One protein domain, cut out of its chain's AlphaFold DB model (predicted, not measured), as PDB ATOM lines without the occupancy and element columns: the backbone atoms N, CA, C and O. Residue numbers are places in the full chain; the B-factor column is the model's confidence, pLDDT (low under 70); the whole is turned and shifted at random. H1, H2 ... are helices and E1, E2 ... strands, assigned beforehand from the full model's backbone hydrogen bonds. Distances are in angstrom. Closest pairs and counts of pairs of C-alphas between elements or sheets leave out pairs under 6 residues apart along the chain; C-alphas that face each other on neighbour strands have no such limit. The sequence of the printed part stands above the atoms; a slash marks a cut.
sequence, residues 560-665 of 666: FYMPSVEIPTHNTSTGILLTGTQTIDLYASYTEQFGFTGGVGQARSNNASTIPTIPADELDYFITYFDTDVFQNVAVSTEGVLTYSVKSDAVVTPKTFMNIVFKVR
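What this domain is: This is residues 560 to 665 of the 666 residues of an uncharacterized protein of Avrilella dinanensis (UniProt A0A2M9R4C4). There is little regular structure: two small antiparallel sheets, E1-E4-E3 and E2-E5, lie side by side, with the short helix H1 at one end of the three-strand sheet, the long loop of residues 595 to 618 beyond H1, and a second long stretch with no named element, residues 560 to 580, before E1. The printed part has 106 residues, 41 in named elements, in order E1, H1, E2, E3, E4, E5; the class is mixed. It is only just compact, close to loose, with radius of gyration of the C-alphas 15.5 A and spans of 47 by 33 by 21 A.

Where its parts are: E1, residues 581 to 585, begins at C-alpha (28.651, 21.818, 9.251). H1 is 586 to 594, E2 619 to 626 (21.2 A), E3 631 to 636, E4 641 to 646, and E5 658 to 664 (20.8 A), ending at (55.332, 32.970, 8.045).

How they stand to each other: N 582 and O 644 of E1 and E4 are 2.7 A apart. E3 and E4, a hairpin, have N 643 and O 635 at 2.8 A. E2 and E5 have N 622 and O 661 at 2.9 A. The closest C-alphas of E2 and E3, Phe 622 and Val 636, are 7.1 A apart. H1 only grazes the three-strand sheet, with residues 586 to 589; its O i to N i+4 pairs are within hydrogen-bond range.

The domain as a whole: The printed part has no cut. Links H1 to E2 and E4 to E5 are long. No printed residue is under 70.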
ATOM      1  N   PHE A 560      54.464  29.292  14.258       90.38
ATOM      2  CA  PHE A 560      53.946  29.239  15.637       90.38
ATOM      3  C   PHE A 560      52.612  28.459  15.754       90.38
ATOM      4  O   PHE A 560      51.894  28.293  14.772       90.38
ATOM      5  N   TYR A 561      52.268  27.947  16.947       91.38
ATOM      6  CA  TYR A 561      50.977  27.274  17.204       91.38
ATOM      7  C   TYR A 561      49.840  28.286  17.389       91.38
ATOM      8  O   TYR A 561      50.049  29.345  17.980       91.38
ATOM      9  N   MET A 562      48.632  27.938  16.934       89.31
ATOM     10  CA  MET A 562      47.446  28.762  17.169       89.31
ATOM     11  C   MET A 562      47.128  28.842  18.674       89.31
ATOM     12  O   MET A 562      47.262  27.830  19.372       89.31
ATOM     13  N   PRO A 563      46.672  30.003  19.183       86.19
ATOM     14  CA  PRO A 563      46.175  30.121  20.550       86.19
ATOM     15  C   PRO A 563      45.032  29.140  20.822       86.19
ATOM     16  O   PRO A 563      44.280  28.788  19.912       86.19
ATOM     17  N   SER A 564      44.888  28.708  22.077       86.69
ATOM     18  CA  SER A 564      43.833  27.771  22.469       86.69
ATOM     19  C   SER A 564      42.461  28.279  22.026       86.69
ATOM     20  O   SER A 564      42.063  29.394  22.360       86.69
ATOM     21  N   VAL A 565      41.728  27.456  21.282       88.31
ATOM     22  CA  VAL A 565      40.386  27.774  20.789       88.31
ATOM     23  C   VAL A 565      39.433  26.655  21.184       88.31
ATOM     24  O   VAL A 565      39.739  25.470  21.025       88.31
ATOM     25  N   GLU A 566      38.283  27.022  21.744       87.00
ATOM     26  CA  GLU A 566      37.223  26.058  22.013       87.00
ATOM     27  C   GLU A 566      36.587  25.645  20.686       87.00
ATOM     28  O   GLU A 566      36.206  26.495  19.885       87.00
ATOM     29  N   ILE A 567      36.472  24.336  20.455       89.31
ATOM     30  CA  ILE A 567      35.803  23.782  19.275       89.31
ATOM     31  C   ILE A 567      34.422  23.275  19.718       89.31
ATOM     32  O   ILE A 567      34.343  22.223  20.362       89.31
ATOM     33  N   PRO A 568      33.322  23.996  19.423       89.31
ATOM     34  CA  PRO A 568      31.993  23.611  19.879       89.31
ATOM     35  C   PRO A 568      31.580  22.228  19.376       89.31
ATOM     36  O   PRO A 568      31.597  21.949  18.177       89.31
ATOM     37  N   THR A 569      31.164  21.358  20.293       88.94
ATOM     38  CA  THR A 569      30.631  20.025  19.960       88.94
ATOM     39  C   THR A 569      29.150  19.875  20.282       88.94
ATOM     40  O   THR A 569      28.471  19.041  19.687       88.94
ATOM     41  N   HIS A 570      28.631  20.708  21.184       89.94
ATOM     42  CA  HIS A 570      27.251  20.680  21.652       89.94
ATOM     43  C   HIS A 570      26.625  22.068  21.572       89.94
ATOM     44  O   HIS A 570      27.315  23.086  21.648       89.94
ATOM     45  N   ASN A 571      25.301  22.112  21.472       86.12
ATOM     46  CA  ASN A 571      24.554  23.331  21.713       86.12
ATOM     47  C   ASN A 571      24.636  23.669  23.207       86.12
ATOM     48  O   ASN A 571      24.203  22.889  24.056       86.12
ATOM     49  N   THR A 572      25.178  24.839  23.525       80.25
ATOM     50  CA  THR A 572      25.468  25.279  24.896       80.25
ATOM     51  C   THR A 572      24.229  25.426  25.781       80.25
ATOM     52  O   THR A 572      24.345  25.322  26.999       80.25
ATOM     53  N   SER A 573      23.040  25.609  25.197       80.69
ATOM     54  CA  SER A 573      21.789  25.805  25.943       80.69
ATOM     55  C   SER A 573      21.001  24.514  26.167       80.69
ATOM     56  O   SER A 573      20.232  24.429  27.123       80.69
ATOM     57  N   THR A 574      21.151  23.514  25.291       79.69
ATOM     58  CA  THR A 574      20.402  22.246  25.380       79.69
ATOM     59  C   THR A 574      21.273  21.045  25.738       79.69
ATOM     60  O   THR A 574      20.736  20.004  26.106       79.69
ATOM     61  N   GLY A 575      22.600  21.171  25.642       80.06
ATOM     62  CA  GLY A 575      23.554  20.094  25.916       80.06
ATOM     63  C   GLY A 575      23.538  18.963  24.883       80.06
ATOM     64  O   GLY A 575      24.128  17.917  25.125       80.06
ATOM     65  N   ILE A 576      22.861  19.148  23.745       84.94
ATOM     66  CA  ILE A 576      22.752  18.152  22.667       84.94
ATOM     67  C   ILE A 576      23.874  18.379  21.645       84.94
ATOM     68  O   ILE A 576      24.216  19.529  21.367       84.94
ATOM     69  N   LEU A 577      24.430  17.301  21.075       85.12
ATOM     70  CA  LEU A 577      25.451  17.361  20.020       85.12
ATOM     71  C   LEU A 577      24.998  18.230  18.837       85.12
ATOM     72  O   LEU A 577      23.840  18.182  18.416       85.12
ATOM     73  N   LEU A 578      25.925  19.022  18.298       88.00
ATOM     74  CA  LEU A 578      25.667  19.870  17.135       88.00
ATOM     75  C   LEU A 578      25.443  19.016  15.884       88.00
ATOM     76  O   LEU A 578      26.145  18.035  15.653       88.00
ATOM     77  N   THR A 579      24.488  19.416  15.047       84.88
ATOM     78  CA  THR A 579      24.223  18.780  13.753       84.88
ATOM     79  C   THR A 579      24.546  19.743  12.608       84.88
ATOM     80  O   THR A 579      24.396  20.957  12.736       84.88
ATOM     81  N   GLY A 580      25.015  19.203  11.479       87.25
ATOM     82  CA  GLY A 580      25.447  19.989  10.315       87.25
ATOM     83  C   GLY A 580      26.866  20.562  10.421       87.25
ATOM     84  O   GLY A 580      27.554  20.396  11.432       87.25
ATOM     85  N   THR A 581      27.310  21.224   9.348       87.69
ATOM     86  CA  THR A 581      28.651  21.818   9.251       87.69
ATOM     87  C   THR A 581      28.777  23.054  10.132       87.69
ATOM     88  O   THR A 581      27.943  23.954  10.079       87.69
ATOM     89  N   GLN A 582      29.858  23.092  10.898       93.00
ATOM     90  CA  GLN A 582      30.294  24.197  11.732       93.00
ATOM     91  C   GLN A 582      31.521  24.866  11.105       93.00
ATOM     92  O   GLN A 582      32.295  24.228  10.386       93.00
ATOM     93  N   THR A 583      31.694  26.151  11.396       90.38
ATOM     94  CA  THR A 583      32.761  27.008  10.860       90.38
ATOM     95  C   THR A 583      33.364  27.856  11.969       90.38
ATOM     96  O   THR A 583      32.615  28.422  12.764       90.38
ATOM     97  N   ILE A 584      34.691  27.977  11.987       92.06
ATOM     98  CA  ILE A 584      35.456  28.827  12.907       92.06
ATOM     99  C   ILE A 584      36.491  29.597  12.090       92.06
ATOM    100  O   ILE A 584      37.282  28.995  11.372       92.06
ATOM    101  N   ASP A 585      36.518  30.919  12.213       92.56
ATOM    102  CA  ASP A 585      37.568  31.744  11.617       92.56
ATOM    103  C   ASP A 585      38.796  31.758  12.540       92.56
ATOM    104  O   ASP A 585      38.774  32.341  13.631       92.56
ATOM    105  N   LEU A 586      39.855  31.059  12.129       92.94
ATOM    106  CA  LEU A 586      41.066  30.904  12.926       92.94
ATOM    107  C   LEU A 586      41.916  32.173  12.916       92.94
ATOM    108  O   LEU A 586      42.516  32.478  13.943       92.94
ATOM    109  N   TYR A 587      41.973  32.922  11.806       90.38
ATOM    110  CA  TYR A 587      42.730  34.179  11.755       90.38
ATOM    111  C   TYR A 587      42.046  35.263  12.589       90.38
ATOM    112  O   TYR A 587      42.712  35.962  13.357       90.38
ATOM    113  N   ALA A 588      40.716  35.360  12.524       91.06
ATOM    114  CA  ALA A 588      39.960  36.234  13.415       91.06
ATOM    115  C   ALA A 588      40.174  35.837  14.884       91.06
ATOM    116  O   ALA A 588      40.519  36.688  15.698       91.06
ATOM    117  N   SER A 589      40.090  34.541  15.210       89.12
ATOM    118  CA  SER A 589      40.354  34.050  16.573       89.12
ATOM    119  C   SER A 589      41.792  34.342  17.032       89.12
ATOM    120  O   SER A 589      42.016  34.718  18.180       89.12
ATOM    121  N   TYR A 590      42.783  34.194  16.145       90.81
ATOM    122  CA  TYR A 590      44.186  34.519  16.410       90.81
ATOM    123  C   TYR A 590      44.378  36.011  16.668       90.81
ATOM    124  O   TYR A 590      44.980  36.385  17.671       90.81
ATOM    125  N   THR A 591      43.861  36.869  15.793       88.81
ATOM    126  CA  THR A 591      44.010  38.321  15.931       88.81
ATOM    127  C   THR A 591      43.227  38.870  17.116       88.81
ATOM    128  O   THR A 591      43.700  39.800  17.756       88.81
ATOM    129  N   GLU A 592      42.100  38.267  17.488       87.44
ATOM    130  CA  GLU A 592      41.403  38.598  18.729       87.44
ATOM    131  C   GLU A 592      42.230  38.201  19.960       87.44
ATOM    132  O   GLU A 592      42.380  38.999  20.884       87.44
ATOM    133  N   GLN A 593      42.819  36.999  19.970       86.38
ATOM    134  CA  GLN A 593      43.586  36.508  21.118       86.38
ATOM    135  C   GLN A 593      44.988  37.113  21.248       86.38
ATOM    136  O   GLN A 593      45.463  37.269  22.367       86.38
ATOM    137  N   PHE A 594      45.678  37.438  20.152       87.69
ATOM    138  CA  PHE A 594      47.014  38.057  20.179       87.69
ATOM    139  C   PHE A 594      46.943  39.584  20.085       87.69
ATOM    140  O   PHE A 594      47.724  40.280  20.730       87.69
ATOM    141  N   GLY A 595      45.965  40.115  19.354       82.06
ATOM    142  CA  GLY A 595      45.710  41.549  19.235       82.06
ATOM    143  C   GLY A 595      44.849  42.133  20.359       82.06
ATOM    144  O   GLY A 595      44.436  43.290  20.259       82.06
ATOM    145  N   PHE A 596      44.560  41.377  21.428       83.69
ATOM    146  CA  PHE A 596      43.763  41.887  22.544       83.69
ATOM    147  C   PHE A 596      44.441  43.077  23.239       83.69
ATOM    148  O   PHE A 596      45.660  43.142  23.408       83.69
ATOM    149  N   THR A 597      43.623  44.020  23.709       80.50
ATOM    150  CA  THR A 597      44.084  45.201  24.463       80.50
ATOM    151  C   THR A 597      43.613  45.210  25.929       80.50
ATOM    152  O   THR A 597      44.009  46.090  26.702       80.50
ATOM    153  N   GLY A 598      42.856  44.179  26.339       77.38
ATOM    154  CA  GLY A 598      42.363  43.902  27.699       77.38
ATOM    155  C   GLY A 598      40.883  43.475  27.711       77.38
ATOM    156  O   GLY A 598      40.093  44.017  26.945       77.38
ATOM    157  N   GLY A 599      40.492  42.534  28.584       80.25
ATOM    158  CA  GLY A 599      39.130  41.974  28.618       80.25
ATOM    159  C   GLY A 599      38.885  40.976  29.761       80.25
ATOM    160  O   GLY A 599      39.803  40.625  30.504       80.25
ATOM    161  N   VAL A 600      37.637  40.516  29.929       77.25
ATOM    162  CA  VAL A 600      37.280  39.493  30.934       77.25
ATOM    163  C   VAL A 600      37.998  38.183  30.594       77.25
ATOM    164  O   VAL A 600      37.873  37.687  29.482       77.25
ATOM    165  N   GLY A 601      38.757  37.628  31.542       79.19
ATOM    166  CA  GLY A 601      39.545  36.403  31.332       79.19
ATOM    167  C   GLY A 601      40.908  36.614  30.659       79.19
ATOM    168  O   GLY A 601      41.646  35.648  30.485       79.19
ATOM    169  N   GLN A 602      41.277  37.856  30.330       84.69
ATOM    170  CA  GLN A 602      42.569  38.212  29.742       84.69
ATOM    171  C   GLN A 602      43.409  39.031  30.733       84.69
ATOM    172  O   GLN A 602      42.890  39.891  31.444       84.69
ATOM    173  N   ALA A 603      44.722  38.803  30.761       82.81
ATOM    174  CA  ALA A 603      45.655  39.560  31.593       82.81
ATOM    175  C   ALA A 603      46.974  39.801  30.849       82.81
ATOM    176  O   ALA A 603      47.419  38.963  30.070       82.81
ATOM    177  N   ARG A 604      47.618  40.942  31.117       86.06
ATOM    178  CA  ARG A 604      48.955  41.275  30.611       86.06
ATOM    179  C   ARG A 604      49.785  41.952  31.692       86.06
ATOM    180  O   ARG A 604      49.249  42.687  32.514       86.06
ATOM    181  N   SER A 605      51.092  41.696  31.692       87.62
ATOM    182  CA  SER A 605      52.024  42.291  32.659       87.62
ATOM    183  C   SER A 605      52.296  43.774  32.381       87.62
ATOM    184  O   SER A 605      52.553  44.528  33.315       87.62
ATOM    185  N   ASN A 606      52.212  44.201  31.114       85.56
ATOM    186  CA  ASN A 606      52.388  45.589  30.685       85.56
ATOM    187  C   ASN A 606      51.183  46.076  29.867       85.56
ATOM    188  O   ASN A 606      50.931  45.594  28.763       85.56
ATOM    189  N   ASN A 607      50.493  47.101  30.376       82.44
ATOM    190  CA  ASN A 607      49.305  47.677  29.748       82.44
ATOM    191  C   ASN A 607      49.578  48.550  28.502       82.44
ATOM    192  O   ASN A 607      48.642  49.065  27.896       82.44
ATOM    193  N   ALA A 608      50.825  48.732  28.081       80.06
ATOM    194  CA  ALA A 608      51.153  49.402  26.819       80.06
ATOM    195  C   ALA A 608      51.590  48.424  25.716       80.06
ATOM    196  O   ALA A 608      51.684  48.814  24.558       80.06
ATOM    197  N   SER A 609      51.853  47.160  26.059       81.00
ATOM    198  CA  SER A 609      52.389  46.175  25.117       81.00
ATOM    199  C   SER A 609      51.275  45.334  24.496       81.00
ATOM    200  O   SER A 609      50.381  44.863  25.205       81.00
ATOM    201  N   THR A 610      51.334  45.154  23.179       78.00
ATOM    202  CA  THR A 610      50.508  44.220  22.404       78.00
ATOM    203  C   THR A 610      51.399  43.142  21.802       78.00
ATOM    204  O   THR A 610      52.588  43.373  21.568       78.00
ATOM    205  N   ILE A 611      50.840  41.958  21.555       82.75
ATOM    206  CA  ILE A 611      51.544  40.933  20.783       82.75
ATOM    207  C   ILE A 611      51.352  41.286  19.297       82.75
ATOM    208  O   ILE A 611      50.211  41.506  18.885       82.75
ATOM    209  N   PRO A 612      52.428  41.407  18.493       82.44
ATOM    210  CA  PRO A 612      52.299  41.714  17.073       82.44
ATOM    211  C   PRO A 612      51.523  40.622  16.342       82.44
ATOM    212  O   PRO A 612      51.754  39.433  16.568       82.44
ATOM    213  N   THR A 613      50.635  41.031  15.441       86.00
ATOM    214  CA  THR A 613      49.983  40.127  14.497       86.00
ATOM    215  C   THR A 613      50.667  40.231  13.140       86.00
ATOM    216  O   THR A 613      51.181  41.282  12.761       86.00
ATOM    217  N   ILE A 614      50.691  39.117  12.417       86.31
ATOM    218  CA  ILE A 614      51.239  39.041  11.064       86.31
ATOM    219  C   ILE A 614      50.041  39.081  10.107       86.31
ATOM    220  O   ILE A 614      49.065  38.373  10.386       86.31
ATOM    221  N   PRO A 615      50.072  39.905   9.042       86.38
ATOM    222  CA  PRO A 615      48.999  39.960   8.054       86.38
ATOM    223  C   PRO A 615      48.680  38.581   7.466       86.38
ATOM    224  O   PRO A 615      49.567  37.752   7.274       86.38
ATOM    225  N   ALA A 616      47.407  38.325   7.161       84.44
ATOM    226  CA  ALA A 616      46.964  37.019   6.673       84.44
ATOM    227  C   ALA A 616      47.632  36.595   5.347       84.44
ATOM    228  O   ALA A 616      47.816  35.404   5.123       84.44
ATOM    229  N   ASP A 617      48.018  37.540   4.483       87.00
ATOM    230  CA  ASP A 617      48.722  37.280   3.219       87.00
ATOM    231  C   ASP A 617      50.217  36.972   3.397       87.00
ATOM    232  O   ASP A 617      50.874  36.530   2.452       87.00
ATOM    233  N   GLU A 618      50.738  37.118   4.612       86.69
ATOM    234  CA  GLU A 618      52.074  36.676   5.007       86.69
ATOM    235  C   GLU A 618      52.046  35.339   5.777       86.69
ATOM    236  O   GLU A 618      53.101  34.865   6.206       86.69
ATOM    237  N   LEU A 619      50.871  34.701   5.930       89.81
ATOM    238  CA  LEU A 619      50.683  33.466   6.702       89.81
ATOM    239  C   LEU A 619      50.120  32.288   5.889       89.81
ATOM    240  O   LEU A 619      49.314  32.458   4.978       89.81
ATOM    241  N   ASP A 620      50.490  31.071   6.301       91.69
ATOM    242  CA  ASP A 620      49.889  29.803   5.860       91.69
ATOM    243  C   ASP A 620      49.389  28.971   7.072       91.69
ATOM    244  O   ASP A 620      50.070  28.906   8.101       91.69
ATOM    245  N   TYR A 621      48.220  28.308   6.960       93.56
ATOM    246  CA  TYR A 621      47.495  27.636   8.067       93.56
ATOM    247  C   TYR A 621      47.441  26.104   7.937       93.56
ATOM    248  O   TYR A 621      47.171  25.577   6.859       93.56
ATOM    249  N   PHE A 622      47.610  25.376   9.049       92.44
ATOM    250  CA  PHE A 622      47.664  23.907   9.055       92.44
ATOM    251  C   PHE A 622      46.901  23.277  10.233       92.44
ATOM    252  O   PHE A 622      47.137  23.639  11.386       92.44
ATOM    253  N   ILE A 623      46.057  22.268   9.962       93.56
ATOM    254  CA  ILE A 623      45.491  21.363  10.983       93.56
ATOM    255  C   ILE A 623      46.346  20.101  11.029       93.56
ATOM    256  O   ILE A 623      46.401  19.339  10.066       93.56
ATOM    257  N   THR A 624      47.030  19.884  12.146       92.00
ATOM    258  CA  THR A 624      48.029  18.810  12.273       92.00
ATOM    259  C   THR A 624      47.485  17.563  12.969       92.00
ATOM    260  O   THR A 624      48.051  16.486  12.808       92.00
ATOM    261  N   TYR A 625      46.378  17.681  13.712       92.25
ATOM    262  CA  TYR A 625      45.680  16.559  14.352       92.25
ATOM    263  C   TYR A 625      44.242  16.945  14.724       92.25
ATOM    264  O   TYR A 625      44.027  18.084  15.131       92.25
ATOM    265  N   PHE A 626      43.287  16.012  14.660       92.38
ATOM    266  CA  PHE A 626      41.970  16.133  15.301       92.38
ATOM    267  C   PHE A 626      41.421  14.761  15.717       92.38
ATOM    268  O   PHE A 626      41.739  13.749  15.094       92.38
ATOM    269  N   ASP A 627      40.585  14.733  16.756       92.81
ATOM    270  CA  ASP A 627      39.910  13.515  17.222       92.81
ATOM    271  C   ASP A 627      38.818  13.065  16.233       92.81
ATOM    272  O   ASP A 627      37.752  13.678  16.118       92.81
ATOM    273  N   THR A 628      39.095  11.986  15.499       89.25
ATOM    274  CA  THR A 628      38.220  11.456  14.446       89.25
ATOM    275  C   THR A 628      37.002  10.709  14.974       89.25
ATOM    276  O   THR A 628      36.074  10.460  14.202       89.25
ATOM    277  N   ASP A 629      36.979  10.324  16.251       90.44
ATOM    278  CA  ASP A 629      35.808   9.672  16.846       90.44
ATOM    279  C   ASP A 629      34.700  10.695  17.133       90.44
ATOM    280  O   ASP A 629      33.523  10.341  17.174       90.44
ATOM    281  N   VAL A 630      35.059  11.980  17.228       89.75
ATOM    282  CA  VAL A 630      34.118  13.085  17.452       89.75
ATOM    283  C   VAL A 630      33.892  13.919  16.196       89.75
ATOM    284  O   VAL A 630      32.743  14.202  15.843       89.75
ATOM    285  N   PHE A 631      34.965  14.318  15.513       91.88
ATOM    286  CA  PHE A 631      34.895  15.242  14.384       91.88
ATOM    287  C   PHE A 631      35.004  14.524  13.039       91.88
ATOM    288  O   PHE A 631      35.720  13.537  12.874       91.88
ATOM    289  N   GLN A 632      34.325  15.069  12.035       90.44
ATOM    290  CA  GLN A 632      34.447  14.654  10.642       90.44
ATOM    291  C   GLN A 632      34.384  15.865   9.706       90.44
ATOM    292  O   GLN A 632      33.948  16.942  10.110       90.44
ATOM    293  N   ASN A 633      34.796  15.680   8.449       91.25
ATOM    294  CA  ASN A 633      34.813  16.725   7.415       91.25
ATOM    295  C   ASN A 633      35.628  17.977   7.806       91.25
ATOM    296  O   ASN A 633      35.174  19.095   7.585       91.25
ATOM    297  N   VAL A 634      36.808  17.786   8.408       92.25
ATOM    298  CA  VAL A 634      37.686  18.882   8.855       92.25
ATOM    299  C   VAL A 634      38.511  19.451   7.689       92.25
ATOM    300  O   VAL A 634      39.231  18.691   7.042       92.25
ATOM    301  N   ALA A 635      38.456  20.766   7.443       90.56
ATOM    302  CA  ALA A 635      39.283  21.468   6.444       90.56
ATOM    303  C   ALA A 635      39.565  22.940   6.821       90.56
ATOM    304  O   ALA A 635      38.750  23.549   7.512       90.56
ATOM    305  N   VAL A 636      40.681  23.520   6.344       92.56
ATOM    306  CA  VAL A 636      41.069  24.938   6.548       92.56
ATOM    307  C   VAL A 636      41.400  25.637   5.216       92.56
ATOM    308  O   VAL A 636      42.008  25.013   4.347       92.56
ATOM    309  N   SER A 637      40.992  26.901   5.035       91.12
ATOM    310  CA  SER A 637      41.245  27.693   3.810       91.12
ATOM    311  C   SER A 637      42.519  28.561   3.866       91.12
ATOM    312  O   SER A 637      43.115  28.728   4.931       91.12
ATOM    313  N   THR A 638      42.921  29.153   2.727       86.25
ATOM    314  CA  THR A 638      44.046  30.113   2.621       86.25
ATOM    315  C   THR A 638      43.820  31.409   3.398       86.25
ATOM    316  O   THR A 638      44.773  32.108   3.715       86.25
ATOM    317  N   GLU A 639      42.571  31.704   3.744       85.75
ATOM    318  CA  GLU A 639      42.156  32.847   4.560       85.75
ATOM    319  C   GLU A 639      42.072  32.488   6.055       85.75
ATOM    320  O   GLU A 639      41.767  33.348   6.874       85.75
ATOM    321  N   GLY A 640      42.340  31.229   6.422       88.50
ATOM    322  CA  GLY A 640      42.373  30.777   7.812       88.50
ATOM    323  C   GLY A 640      41.023  30.338   8.386       88.50
ATOM    324  O   GLY A 640      40.874  30.311   9.602       88.50
ATOM    325  N   VAL A 641      40.029  29.964   7.571       91.25
ATOM    326  CA  VAL A 641      38.718  29.504   8.077       91.25
ATOM    327  C   VAL A 641      38.670  27.977   8.191       91.25
ATOM    328  O   VAL A 641      38.826  27.279   7.191       91.25
ATOM    329  N   LEU A 642      38.421  27.456   9.397       93.44
ATOM    330  CA  LEU A 642      38.212  26.039   9.710       93.44
ATOM    331  C   LEU A 642      36.743  25.635   9.528       93.44
ATOM    332  O   LEU A 642      35.833  26.316   9.991       93.44
ATOM    333  N   THR A 643      36.510  24.473   8.929       93.88
ATOM    334  CA  THR A 643      35.194  23.833   8.758       93.88
ATOM    335  C   THR A 643      35.220  22.430   9.353       93.88
ATOM    336  O   THR A 643      36.228  21.747   9.202       93.88
ATOM    337  N   TYR A 644      34.155  22.000  10.043       93.94
ATOM    338  CA  TYR A 644      34.036  20.642  10.607       93.94
ATOM    339  C   TYR A 644      32.574  20.225  10.864       93.94
ATOM    340  O   TYR A 644      31.651  21.022  10.748       93.94
ATOM    341  N   SER A 645      32.317  18.964  11.209       93.00
ATOM    342  CA  SER A 645      31.015  18.462  11.686       93.00
ATOM    343  C   SER A 645      31.203  17.491  12.853       93.00
ATOM    344  O   SER A 645      32.254  16.858  12.954       93.00
ATOM    345  N   VAL A 646      30.189  17.344  13.709       91.62
ATOM    346  CA  VAL A 646      30.215  16.435  14.870       91.62
ATOM    347  C   VAL A 646      29.391  15.185  14.566       91.62
ATOM    348  O   VAL A 646      28.299  15.281  14.001       91.62
ATOM    349  N   LYS A 647      29.913  14.002  14.900       89.94
ATOM    350  CA  LYS A 647      29.196  12.735  14.695       89.94
ATOM    351  C   LYS A 647      28.005  12.615  15.646       89.94
ATOM    352  O   LYS A 647      28.075  13.031  16.797       89.94
ATOM    353  N   SER A 648      26.902  12.029  15.179       84.12
ATOM    354  CA  SER A 648      25.658  11.932  15.962       84.12
ATOM    355  C   SER A 648      25.747  10.987  17.163       84.12
ATOM    356  O   SER A 648      24.957  11.108  18.093       84.12
ATOM    357  N   ASP A 649      26.682  10.041  17.130       83.50
ATOM    358  CA  ASP A 649      27.011   9.092  18.193       83.50
ATOM    359  C   ASP A 649      28.290   9.480  18.959       83.50
ATOM    360  O   ASP A 649      28.799   8.686  19.749       83.50
ATOM    361  N   ALA A 650      28.809  10.696  18.741       86.44
ATOM    362  CA  ALA A 650      30.053  11.146  19.350       86.44
ATOM    363  C   ALA A 650      29.977  11.129  20.885       86.44
ATOM    364  O   ALA A 650      29.101  11.743  21.495       86.44
ATOM    365  N   VAL A 651      30.962  10.493  21.520       85.81
ATOM    366  CA  VAL A 651      31.171  10.584  22.970       85.81
ATOM    367  C   VAL A 651      32.306  11.563  23.221       85.81
ATOM    368  O   VAL A 651      33.481  11.212  23.142       85.81
ATOM    369  N   VAL A 652      31.956  12.814  23.513       84.94
ATOM    370  CA  VAL A 652      32.954  13.853  23.777       84.94
ATOM    371  C   VAL A 652      33.522  13.672  25.178       84.94
ATOM    372  O   VAL A 652      32.787  13.600  26.163       84.94
ATOM    373  N   THR A 653      34.848  13.621  25.268       86.00
ATOM    374  CA  THR A 653      35.566  13.518  26.542       86.00
ATOM    375  C   THR A 653      36.574  14.661  26.675       86.00
ATOM    376  O   THR A 653      36.903  15.303  25.676       86.00
ATOM    377  N   PRO A 654      37.160  14.897  27.864       80.44
ATOM    378  CA  PRO A 654      38.240  15.876  28.023       80.44
ATOM    379  C   PRO A 654      39.494  15.618  27.164       80.44
ATOM    380  O   PRO A 654      40.408  16.435  27.176       80.44
ATOM    381  N   LYS A 655      39.578  14.482  26.451       83.25
ATOM    382  CA  LYS A 655      40.679  14.141  25.535       83.25
ATOM    383  C   LYS A 655      40.384  14.459  24.065       83.25
ATOM    384  O   LYS A 655      41.228  14.187  23.218       83.25
ATOM    385  N   THR A 656      39.227  15.034  23.760       89.06
ATOM    386  CA  THR A 656      38.837  15.413  22.400       89.06
ATOM    387  C   THR A 656      39.349  16.823  22.082       89.06
ATOM    388  O   THR A 656      38.849  17.796  22.639       89.06
ATOM    389  N   PHE A 657      40.349  16.946  21.197       89.75
ATOM    390  CA  PHE A 657      40.951  18.232  20.791       89.75
ATOM    391  C   PHE A 657      41.488  18.218  19.343       89.75
ATOM    392  O   PHE A 657      41.508  17.177  18.682       89.75
ATOM    393  N   MET A 658      41.924  19.391  18.858       91.94
ATOM    394  CA  MET A 658      42.519  19.625  17.534       91.94
ATOM    395  C   MET A 658      43.805  20.466  17.657       91.94
ATOM    396  O   MET A 658      43.846  21.391  18.464       91.94
ATOM    397  N   ASN A 659      44.841  20.169  16.859       91.62
ATOM    398  CA  ASN A 659      46.108  20.919  16.818       91.62
ATOM    399  C   ASN A 659      46.213  21.782  15.555       91.62
ATOM    400  O   ASN A 659      46.084  21.263  14.442       91.62
ATOM    401  N   ILE A 660      46.541  23.068  15.717       93.12
ATOM    402  CA  ILE A 660      46.546  24.071  14.639       93.12
ATOM    403  C   ILE A 660      47.861  24.886  14.651       93.12
ATOM    404  O   ILE A 660      48.301  25.310  15.720       93.12
ATOM    405  N   VAL A 661      48.500  25.094  13.486       91.69
ATOM    406  CA  VAL A 661      49.817  25.765  13.311       91.69
ATOM    407  C   VAL A 661      49.785  26.814  12.188       91.69
ATOM    408  O   VAL A 661      49.170  26.576  11.151       91.69
ATOM    409  N   PHE A 662      50.450  27.960  12.394       93.06
ATOM    410  CA  PHE A 662      50.579  29.095  11.464       93.06
ATOM    411  C   PHE A 662      52.059  29.261  11.040       93.06
ATOM    412  O   PHE A 662      52.942  29.247  11.899       93.06
ATOM    413  N   LYS A 663      52.364  29.428   9.745       90.81
ATOM    414  CA  LYS A 663      53.731  29.625   9.193       90.81
ATOM    415  C   LYS A 663      53.865  31.001   8.524       90.81
ATOM    416  O   LYS A 663      52.953  31.385   7.808       90.81
ATOM    417  N   VAL A 664      54.997  31.689   8.704       88.69
ATOM    418  CA  VAL A 664      55.332  32.970   8.045       88.69
ATOM    419  C   VAL A 664      55.978  32.717   6.676       88.69
ATOM    420  O   VAL A 664      56.824  31.824   6.550       88.69
ATOM    421  N   ARG A 665      55.566  33.465   5.648       84.50
ATOM    422  CA  ARG A 665      56.137  33.391   4.291       84.50
ATOM    423  C   ARG A 665      57.529  34.026   4.234       84.50
ATOM    424  O   ARG A 665      57.830  34.929   5.009       84.50
TER     425      ARG A 665